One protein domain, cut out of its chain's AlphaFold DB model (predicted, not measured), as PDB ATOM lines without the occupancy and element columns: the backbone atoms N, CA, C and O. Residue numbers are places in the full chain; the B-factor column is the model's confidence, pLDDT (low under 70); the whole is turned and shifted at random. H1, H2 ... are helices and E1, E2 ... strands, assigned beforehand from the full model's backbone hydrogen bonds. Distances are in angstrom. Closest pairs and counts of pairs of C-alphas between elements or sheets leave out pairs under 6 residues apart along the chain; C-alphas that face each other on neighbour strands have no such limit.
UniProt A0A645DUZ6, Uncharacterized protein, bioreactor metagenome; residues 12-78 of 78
ATOM      1  N   VAL A  12     -26.077  -3.797  -0.841       88.56
ATOM      2  CA  VAL A  12     -27.142  -3.138  -0.076       88.56
ATOM      3  C   VAL A  12     -26.764  -1.704   0.258       88.56
ATOM      4  O   VAL A  12     -27.494  -0.790  -0.103       88.56
ATOM      5  N   THR A  13     -25.592  -1.497   0.861       91.06
ATOM      6  CA  THR A  13     -25.127  -0.156   1.238       91.06
ATOM      7  C   THR A  13     -24.948   0.736   0.011       91.06
ATOM      8  O   THR A  13     -25.326   1.904   0.021       91.06
ATOM      9  N   LYS A  14     -24.403   0.191  -1.085       93.19
ATOM     10  CA  LYS A  14     -24.278   0.934  -2.348       93.19
ATOM     11  C   LYS A  14     -25.643   1.292  -2.935       93.19
ATOM     12  O   LYS A  14     -25.811   2.400  -3.425       93.19
ATOM     13  N   HIS A  15     -26.603   0.372  -2.900       92.31
ATOM     14  CA  HIS A  15     -27.946   0.607  -3.417       92.31
ATOM     15  C   HIS A  15     -28.696   1.652  -2.586       92.31
ATOM     16  O   HIS A  15     -29.274   2.559  -3.166       92.31
ATOM     17  N   GLN A  16     -28.599   1.601  -1.255       91.06
ATOM     18  CA  GLN A  16     -29.170   2.619  -0.365       91.06
ATOM     19  C   GLN A  16     -28.651   4.020  -0.702       91.06
ATOM     20  O   GLN A  16     -29.456   4.910  -0.953       91.06
ATOM     21  N   ARG A  17     -27.327   4.179  -0.849       94.62
ATOM     22  CA  ARG A  17     -26.714   5.454  -1.264       94.62
ATOM     23  C   ARG A  17     -27.220   5.948  -2.619       94.62
ATOM     24  O   ARG A  17     -27.450   7.135  -2.796       94.62
ATOM     25  N   ARG A  18     -27.413   5.044  -3.585       94.94
ATOM     26  CA  ARG A  18     -27.996   5.400  -4.890       94.94
ATOM     27  C   ARG A  18     -29.448   5.847  -4.747       94.94
ATOM     28  O   ARG A  18     -29.836   6.814  -5.380       94.94
ATOM     29  N   CYS A  19     -30.245   5.173  -3.920       94.06
ATOM     30  CA  CYS A  19     -31.629   5.571  -3.671       94.06
ATOM     31  C   CYS A  19     -31.729   6.924  -2.962       94.06
ATOM     32  O   CYS A  19     -32.649   7.676  -3.255       94.06
ATOM     33  N   GLU A  20     -30.824   7.223  -2.032       95.56
ATOM     34  CA  GLU A  20     -30.718   8.540  -1.391       95.56
ATOM     35  C   GLU A  20     -30.385   9.612  -2.426       95.56
ATOM     36  O   GLU A  20     -31.148  10.561  -2.574       95.56
ATOM     37  N   TRP A  21     -29.354   9.378  -3.240       97.38
ATOM     38  CA  TRP A  21     -28.983  10.294  -4.316       97.38
ATOM     39  C   TRP A  21     -30.143  10.548  -5.294       97.38
ATOM     40  O   TRP A  21     -30.448  11.692  -5.605       97.38
ATOM     41  N   VAL A  22     -30.860   9.498  -5.719       96.19
ATOM     42  CA  VAL A  22     -32.031   9.623  -6.609       96.19
ATOM     43  C   VAL A  22     -33.162  10.425  -5.961       96.19
ATOM     44  O   VAL A  22     -33.852  11.159  -6.657       96.19
ATOM     45  N   LYS A  23     -33.374  10.306  -4.644       95.31
ATOM     46  CA  LYS A  23     -34.384  11.115  -3.938       95.31
ATOM     47  C   LYS A  23     -34.010  12.593  -3.918       95.31
ATOM     48  O   LYS A  23     -34.895  13.425  -4.059       95.31
ATOM     49  N   GLU A  24     -32.730  12.897  -3.738       96.88
ATOM     50  CA  GLU A  24     -32.211  14.270  -3.726       96.88
ATOM     51  C   GLU A  24     -32.248  14.914  -5.120       96.88
ATOM     52  O   GLU A  24     -32.460  16.117  -5.220       96.88
ATOM     53  N   HIS A  25     -32.113  14.113  -6.184       96.75
ATOM     54  CA  HIS A  25     -32.001  14.577  -7.575       96.75
ATOM     55  C   HIS A  25     -33.207  14.167  -8.440       96.75
ATOM     56  O   HIS A  25     -33.096  14.013  -9.657       96.75
ATOM     57  N   ILE A  26     -34.376  13.939  -7.830       95.56
ATOM     58  CA  ILE A  26     -35.552  13.428  -8.553       95.56
ATOM     59  C   ILE A  26     -36.051  14.401  -9.629       95.56
ATOM     60  O   ILE A  26     -36.531  13.959 -10.669       95.56
ATOM     61  N   GLU A  27     -35.898  15.709  -9.413       94.31
ATOM     62  CA  GLU A  27     -36.286  16.729 -10.392       94.31
ATOM     63  C   GLU A  27     -35.365  16.739 -11.614       94.31
ATOM     64  O   GLU A  27     -35.855  16.827 -12.739       94.31
ATOM     65  N   ASP A  28     -34.057  16.562 -11.416       95.81
ATOM     66  CA  ASP A  28     -33.096  16.462 -12.518       95.81
ATOM     67  C   ASP A  28     -33.420  15.248 -13.393       95.81
ATOM     68  O   ASP A  28     -33.499  15.347 -14.615       95.81
ATOM     69  N   LEU A  29     -33.706  14.107 -12.758       95.38
ATOM     70  CA  LEU A  29     -34.123  12.887 -13.452       95.38
ATOM     71  C   LEU A  29     -35.464  13.074 -14.169       95.38
ATOM     72  O   LEU A  29     -35.642  12.584 -15.282       95.38
ATOM     73  N   ARG A  30     -36.413  13.793 -13.561       95.44
ATOM     74  CA  ARG A  30     -37.704  14.094 -14.186       95.44
ATOM     75  C   ARG A  30     -37.516  14.873 -15.487       95.44
ATOM     76  O   ARG A  30     -38.172  14.552 -16.473       95.44
ATOM     77  N   ILE A  31     -36.628  15.867 -15.488       96.06
ATOM     78  CA  ILE A  31     -36.318  16.680 -16.669       96.06
ATOM     79  C   ILE A  31     -35.578  15.844 -17.719       96.06
ATOM     80  O   ILE A  31     -36.026  15.791 -18.862       96.06
ATOM     81  N   GLU A  32     -34.503  15.159 -17.326       97.12
ATOM     82  CA  GLU A  32     -33.644  14.375 -18.228       97.12
ATOM     83  C   GLU A  32     -34.421  13.276 -18.965       97.12
ATOM     84  O   GLU A  32     -34.253  13.077 -20.167       97.12
ATOM     85  N   PHE A  33     -35.315  12.576 -18.261       95.81
ATOM     86  CA  PHE A  33     -36.110  11.486 -18.831       95.81
ATOM     87  C   PHE A  33     -37.481  11.930 -19.366       95.81
ATOM     88  O   PHE A  33     -38.274  11.079 -19.769       95.81
ATOM     89  N   GLY A  34     -37.782  13.234 -19.374       95.62
ATOM     90  CA  GLY A  34     -39.050  13.768 -19.887       95.62
ATOM     91  C   GLY A  34     -40.286  13.251 -19.142       95.62
ATOM     92  O   GLY A  34     -41.335  13.042 -19.749       95.62
ATOM     93  N   LEU A  35     -40.162  13.003 -17.838       94.38
ATOM     94  CA  LEU A  35     -41.235  12.461 -17.010       94.38
ATOM     95  C   LEU A  35     -42.294  13.525 -16.694       94.38
ATOM     96  O   LEU A  35     -42.007  14.723 -16.590       94.38
ATOM     97  N   GLU A  36     -43.528  13.068 -16.470       95.75
ATOM     98  CA  GLU A  36     -44.648  13.935 -16.103       95.75
ATOM     99  C   GLU A  36     -44.323  14.820 -14.894       95.75
ATOM    100  O   GLU A  36     -43.659  14.402 -13.937       95.75
ATOM    101  N   ASN A  37     -44.832  16.056 -14.923       93.88
ATOM    102  CA  ASN A  37     -44.702  17.004 -13.821       93.88
ATOM    103  C   ASN A  37     -45.659  16.646 -12.672       93.88
ATOM    104  O   ASN A  37     -46.673  17.303 -12.444       93.88
ATOM    105  N   ALA A  38     -45.334  15.559 -11.978       92.88
ATOM    106  CA  ALA A  38     -46.085  14.990 -10.871       92.88
ATOM    107  C   ALA A  38     -45.165  14.733  -9.669       92.88
ATOM    108  O   ALA A  38     -43.940  14.778  -9.769       92.88
ATOM    109  N   LYS A  39     -45.754  14.436  -8.505       90.50
ATOM    110  CA  LYS A  39     -44.972  14.028  -7.332       90.50
ATOM    111  C   LYS A  39     -44.485  12.594  -7.505       90.50
ATOM    112  O   LYS A  39     -45.268  11.652  -7.391       90.50
ATOM    113  N   TRP A  40     -43.185  12.435  -7.715       92.69
ATOM    114  CA  TRP A  40     -42.549  11.130  -7.845       92.69
ATOM    115  C   TRP A  40     -42.149  10.556  -6.485       92.69
ATOM    116  O   TRP A  40     -41.673  11.260  -5.593       92.69
ATOM    117  N   ARG A  41     -42.320   9.239  -6.322       90.31
ATOM    118  CA  ARG A  41     -41.859   8.494  -5.144       90.31
ATOM    119  C   ARG A  41     -40.788   7.495  -5.553       90.31
ATOM    120  O   ARG A  41     -41.029   6.621  -6.375       90.31
ATOM    121  N   VAL A  42     -39.639   7.559  -4.890       90.69
ATOM    122  CA  VAL A  42     -38.540   6.611  -5.101       90.69
ATOM    123  C   VAL A  42     -38.756   5.373  -4.232       90.69
ATOM    124  O   VAL A  42     -38.749   5.459  -2.999       90.69
ATOM    125  N   LYS A  43     -38.930   4.213  -4.871       89.75
ATOM    126  CA  LYS A  43     -38.974   2.894  -4.221       89.75
ATOM    127  C   LYS A  43     -37.712   2.105  -4.584       89.75
ATOM    128  O   LYS A  43     -37.207   2.225  -5.696       89.75
ATOM    129  N   SER A  44     -37.198   1.316  -3.643       89.12
ATOM    130  CA  SER A  44     -36.041   0.440  -3.853       89.12
ATOM    131  C   SER A  44     -36.476  -1.019  -3.950       89.12
ATOM    132  O   SER A  44     -37.348  -1.465  -3.202       89.12
ATOM    133  N   LEU A  45     -35.860  -1.756  -4.873       90.56
ATOM    134  CA  LEU A  45     -36.155  -3.157  -5.150       90.56
ATOM    135  C   LEU A  45     -34.894  -3.855  -5.662       90.56
ATOM    136  O   LEU A  45     -34.202  -3.333  -6.535       90.56
ATOM    137  N   PHE A  46     -34.632  -5.060  -5.162       88.75
ATOM    138  CA  PHE A  46     -33.707  -5.991  -5.799       88.75
ATOM    139  C   PHE A  46     -34.486  -7.016  -6.618       88.75
ATOM    140  O   PHE A  46     -35.368  -7.698  -6.098       88.75
ATOM    141  N   LEU A  47     -34.119  -7.148  -7.888       89.94
ATOM    142  CA  LEU A  47     -34.577  -8.229  -8.751       89.94
ATOM    143  C   LEU A  47     -33.490  -9.299  -8.807       89.94
ATOM    144  O   LEU A  47     -32.326  -8.985  -9.066       89.94
ATOM    145  N   VAL A  48     -33.858 -10.543  -8.521       89.00
ATOM    146  CA  VAL A  48     -32.923 -11.676  -8.475       89.00
ATOM    147  C   VAL A  48     -33.469 -12.861  -9.256       89.00
ATOM    148  O   VAL A  48     -34.672 -13.082  -9.279       89.00
ATOM    149  N   ASN A  49     -32.596 -13.644  -9.882       90.12
ATOM    150  CA  ASN A  49     -33.029 -14.821 -10.643       90.12
ATOM    151  C   ASN A  49     -33.448 -15.981  -9.728       90.12
ATOM    152  O   ASN A  49     -34.311 -16.772 -10.094       90.12
ATOM    153  N   GLU A  50     -32.868 -16.055  -8.530       88.06
ATOM    154  CA  GLU A  50     -33.077 -17.139  -7.568       88.06
ATOM    155  C   GLU A  50     -33.340 -16.587  -6.157       88.06
ATOM    156  O   GLU A  50     -32.893 -15.477  -5.836       88.06
ATOM    157  N   PRO A  51     -34.044 -17.343  -5.289       83.94
ATOM    158  CA  PRO A  51     -34.255 -16.957  -3.899       83.94
ATOM    159  C   PRO A  51     -32.936 -16.717  -3.155       83.94
ATOM    160  O   PRO A  51     -32.014 -17.529  -3.194       83.94
ATOM    161  N   ILE A  52     -32.862 -15.619  -2.401       83.44
ATOM    162  CA  ILE A  52     -31.709 -15.346  -1.539       83.44
ATOM    163  C   ILE A  52     -31.877 -16.105  -0.221       83.44
ATOM    164  O   ILE A  52     -32.748 -15.774   0.581       83.44
ATOM    165  N   ILE A  53     -30.981 -17.056   0.052       78.62
ATOM    166  CA  ILE A  53     -30.900 -17.757   1.340       78.62
ATOM    167  C   ILE A  53     -29.622 -17.305   2.055       78.62
ATOM    168  O   ILE A  53     -28.521 -17.764   1.758       78.62
ATOM    169  N   SER A  54     -29.736 -16.341   2.975       78.38
ATOM    170  CA  SER A  54     -28.588 -15.867   3.761       78.38
ATOM    171  C   SER A  54     -28.999 -15.208   5.075       78.38
ATOM    172  O   SER A  54     -29.766 -14.249   5.078       78.38
ATOM    173  N   ASN A  55     -28.371 -15.603   6.188       76.88
ATOM    174  CA  ASN A  55     -28.547 -14.945   7.496       76.88
ATOM    175  C   ASN A  55     -28.218 -13.445   7.454       76.88
ATOM    176  O   ASN A  55     -28.822 -12.645   8.159       76.88
ATOM    177  N   SER A  56     -27.294 -13.042   6.577       73.88
ATOM    178  CA  SER A  56     -26.929 -11.633   6.385       73.88
ATOM    179  C   SER A  56     -28.002 -10.796   5.671       73.88
ATOM    180  O   SER A  56     -27.888  -9.570   5.629       73.88
ATOM    181  N   PHE A  57     -29.020 -11.449   5.105       73.50
ATOM    182  CA  PHE A  57     -30.115 -10.845   4.352       73.50
ATOM    183  C   PHE A  57     -31.395 -10.707   5.195       73.50
ATOM    184  O   PHE A  57     -32.008  -9.640   5.172       73.50
ATOM    185  N   TYR A  58     -31.746 -11.723   5.998       66.94
ATOM    186  CA  TYR A  58     -33.014 -11.788   6.749       66.94
ATOM    187  C   TYR A  58     -33.286 -10.594   7.693       66.94
ATOM    188  O   TYR A  58     -34.440 -10.317   7.995       66.94
ATOM    189  N   GLY A  59     -32.264  -9.841   8.115       67.06
ATOM    190  CA  GLY A  59     -32.417  -8.670   8.994       67.06
ATOM    191  C   GLY A  59     -32.438  -7.299   8.302       67.06
ATOM    192  O   GLY A  59     -32.489  -6.284   8.990       67.06
ATOM    193  N   LYS A  60     -32.336  -7.220   6.967       71.62
ATOM    194  CA  LYS A  60     -32.096  -5.941   6.263       71.62
ATOM    195  C   LYS A  60     -33.341  -5.239   5.703       71.62
ATOM    196  O   LYS A  60     -33.190  -4.192   5.080       71.62
ATOM    197  N   ASN A  61     -34.538  -5.789   5.934       75.19
ATOM    198  CA  ASN A  61     -35.830  -5.269   5.454       75.19
ATOM    199  C   ASN A  61     -35.796  -4.828   3.973       75.19
ATOM    200  O   ASN A  61     -36.279  -3.759   3.595       75.19
ATOM    201  N   LEU A  62     -35.127  -5.629   3.138       82.25
ATOM    202  CA  LEU A  62     -34.941  -5.350   1.718       82.25
ATOM    203  C   LEU A  62     -36.111  -5.919   0.935       82.25
ATOM    204  O   LEU A  62     -36.478  -7.078   1.119       82.25
ATOM    205  N   LYS A  63     -36.640  -5.122   0.010       87.31
ATOM    206  CA  LYS A  63     -37.630  -5.602  -0.948       87.31
ATOM    207  C   LYS A  63     -36.908  -6.359  -2.047       87.31
ATOM    208  O   LYS A  63     -36.018  -5.812  -2.702       87.31
ATOM    209  N   VAL A  64     -37.272  -7.625  -2.203       87.50
ATOM    210  CA  VAL A  64     -36.707  -8.522  -3.205       87.50
ATOM    211  C   VAL A  64     -37.847  -9.208  -3.925       87.50
ATOM    212  O   VAL A  64     -38.728  -9.766  -3.279       87.50
ATOM    213  N   ILE A  65     -37.797  -9.190  -5.250       89.75
ATOM    214  CA  ILE A  65     -38.674  -9.996  -6.092       89.75
ATOM    215  C   ILE A  65     -37.796 -10.941  -6.908       89.75
ATOM    216  O   ILE A  65     -36.779 -10.540  -7.482       89.75
ATOM    217  N   ILE A  66     -38.193 -12.210  -6.944       90.06
ATOM    218  CA  ILE A  66     -37.617 -13.179  -7.876       90.06
ATOM    219  C   ILE A  66     -38.130 -12.820  -9.265       90.06
ATOM    220  O   ILE A  66     -39.331 -12.640  -9.433       90.06
ATOM    221  N   TYR A  67     -37.243 -12.717 -10.248       89.31
ATOM    222  CA  TYR A  67     -37.549 -12.215 -11.588       89.31
ATOM    223  C   TYR A  67     -38.759 -12.916 -12.224       89.31
ATOM    224  O   TYR A  67     -39.669 -12.255 -12.714       89.31
ATOM    225  N   ASN A  68     -38.833 -14.244 -12.103       89.94
ATOM    226  CA  ASN A  68     -39.947 -15.046 -12.624       89.94
ATOM    227  C   ASN A  68     -41.302 -14.751 -11.951       89.94
ATOM    228  O   ASN A  68     -42.341 -15.143 -12.474       89.94
ATOM    229  N   ASN A  69     -41.300 -14.064 -10.808       88.88
ATOM    230  CA  ASN A  69     -42.493 -13.696 -10.053       88.88
ATOM    231  C   ASN A  69     -42.897 -12.229 -10.267       88.88
ATOM    232  O   ASN A  69     -43.852 -11.781  -9.635       88.88
ATOM    233  N   ILE A  70     -42.196 -11.462 -11.114       91.62
ATOM    234  CA  ILE A  70     -42.557 -10.065 -11.383       91.62
ATOM    235  C   ILE A  70     -43.945 -10.019 -12.027       91.62
ATOM    236  O   ILE A  70     -44.167 -10.539 -13.117       91.62
ATOM    237  N   ASN A  71     -44.876  -9.367 -11.344       91.75
ATOM    238  CA  ASN A  71     -46.196  -9.018 -11.850       91.75
ATOM    239  C   ASN A  71     -46.698  -7.767 -11.113       91.75
ATOM    240  O   ASN A  71     -46.118  -7.364 -10.101       91.75
ATOM    241  N   GLU A  72     -47.781  -7.163 -11.604       89.12
ATOM    242  CA  GLU A  72     -48.348  -5.934 -11.030       89.12
ATOM    243  C   GLU A  72     -48.661  -6.074  -9.533       89.12
ATOM    244  O   GLU A  72     -48.249  -5.227  -8.742       89.12
ATOM    245  N   LYS A  73     -49.268  -7.192  -9.113       88.94
ATOM    246  CA  LYS A  73     -49.623  -7.435  -7.704       88.94
ATOM    247  C   LYS A  73     -48.403  -7.493  -6.789       88.94
ATOM    248  O   LYS A  73     -48.481  -7.083  -5.634       88.94
ATOM    249  N   GLU A  74     -47.283  -8.033  -7.266       86.75
ATOM    250  CA  GLU A  74     -46.035  -8.047  -6.496       86.75
ATOM    251  C   GLU A  74     -45.392  -6.656  -6.429       86.75
ATOM    252  O   GLU A  74     -44.841  -6.284  -5.393       86.75
ATOM    253  N   LEU A  75     -45.509  -5.854  -7.491       85.75
ATOM    254  CA  LEU A  75     -44.990  -4.486  -7.520       85.75
ATOM    255  C   LEU A  75     -45.808  -3.516  -6.652       85.75
ATOM    256  O   LEU A  75     -45.233  -2.606  -6.056       85.75
ATOM    257  N   GLU A  76     -47.119  -3.722  -6.518       87.19
ATOM    258  CA  GLU A  76     -47.995  -2.924  -5.647       87.19
ATOM    259  C   GLU A  76     -47.666  -3.064  -4.152       87.19
ATOM    260  O   GLU A  76     -47.905  -2.142  -3.371       87.19
ATOM    261  N   LYS A  77     -47.079  -4.197  -3.744       82.56
ATOM    262  CA  LYS A  77     -46.653  -4.458  -2.355       82.56
ATOM    263  C   LYS A  77     -45.375  -3.704  -1.968       82.56
ATOM    264  O   LYS A  77     -45.012  -3.645  -0.788       82.56
ATOM    265  N   ILE A  78     -44.663  -3.151  -2.949       79.75
ATOM    266  CA  ILE A  78     -43.466  -2.319  -2.757       79.75
ATOM    267  C   ILE A  78     -43.907  -0.888  -2.483       79.75
ATOM    268  O   ILE A  78     -43.256  -0.201  -1.666       79.75
TER     269      ILE A  78
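Overview. This is residues 12 to 78 of the 78 residues of an uncharacterized protein of bioreactor metagenome (UniProt A0A645DUZ6). This is an open, loosely built model: helix H1 leads into H2, which turns about perpendicular to it, and the unnamed stretch of residues 33 to 45 runs back from there to a small pair of parallel strands, E1 and E2. Between these two strands the chain makes a wide loop that holds the short helix H3, and after E2 comes the short helix H4; no helix touches another. The printed part has 67 residues, with four named helices and two named strands in the order H1, H2, E1, H3, E2, H4, and the sheet has the order E1, E2, parallel. The class is mostly helix, and the whole is loose, with a radius of gyration of the C-alphas of 14.3 A and spans of 39 by 26 by 17 A.

Arrangement. H1, residues 12 to 24, and H2, residues 26 to 32, are close but not clearly touching, the closest C-alphas being those of Val 22 and Leu 29, 7.9 A apart. Their lines are about perpendicular, at 75 degrees. E1, residues 46 to 48, and E2, residues 64 to 66, are parallel neighbours with 25 degrees between their directions. C-alphas 46 and 64 face each other at 4.7 A. N 65 and O 46, 3.0 A apart, and N 48 and O 65, 3.1 A apart, are within hydrogen-bond range. With H3, residues 55 to 58, the two strands form a strand-helix-strand unit, two parallel neighbour strands with a helix between them along the chain; its crossover is right-handed. The closest C-alphas of E2 and H4, residues 72 to 76, are those of Ile 65 and Glu 74, 7.6 A apart. H1 is apart from E1, H3, E2 and H4. In H1, H2 and H4 every O i to N i+4 pair is within hydrogen-bond range; H3 is too short for such a pair, and its one O i to N i+3 pair is not within range.

Along the chain. H1 begins with C-alpha 12 at (-27.142, -3.138, -0.076) and is 18.5 A long from first to last C-alpha. H2 measures 9.9 A in the same way. E1 begins with C-alpha 46 at (-33.707, -5.991, -5.799). E1 is 6.3 A long, H3 5.5 A, E2 6.7 A and H4 6.2 A. H4 ends with C-alpha 76 at (-47.995, -2.924, -5.647).

Size, cuts and confidence. The two C-alphas farthest apart are those of Asn 37 and Asn 55, at 41.7 A. The printed part runs from residue 12 to residue 78, the chain's last, and has no cut. The link from H2 to E1, 13 residues, is long; that from E1 to H3 is short, and those from H1 to H2, H3 to E2 and E2 to H4 are tight. The mean pLDDT of the printed part is 88.9, and residues 58 to 59 are under 70.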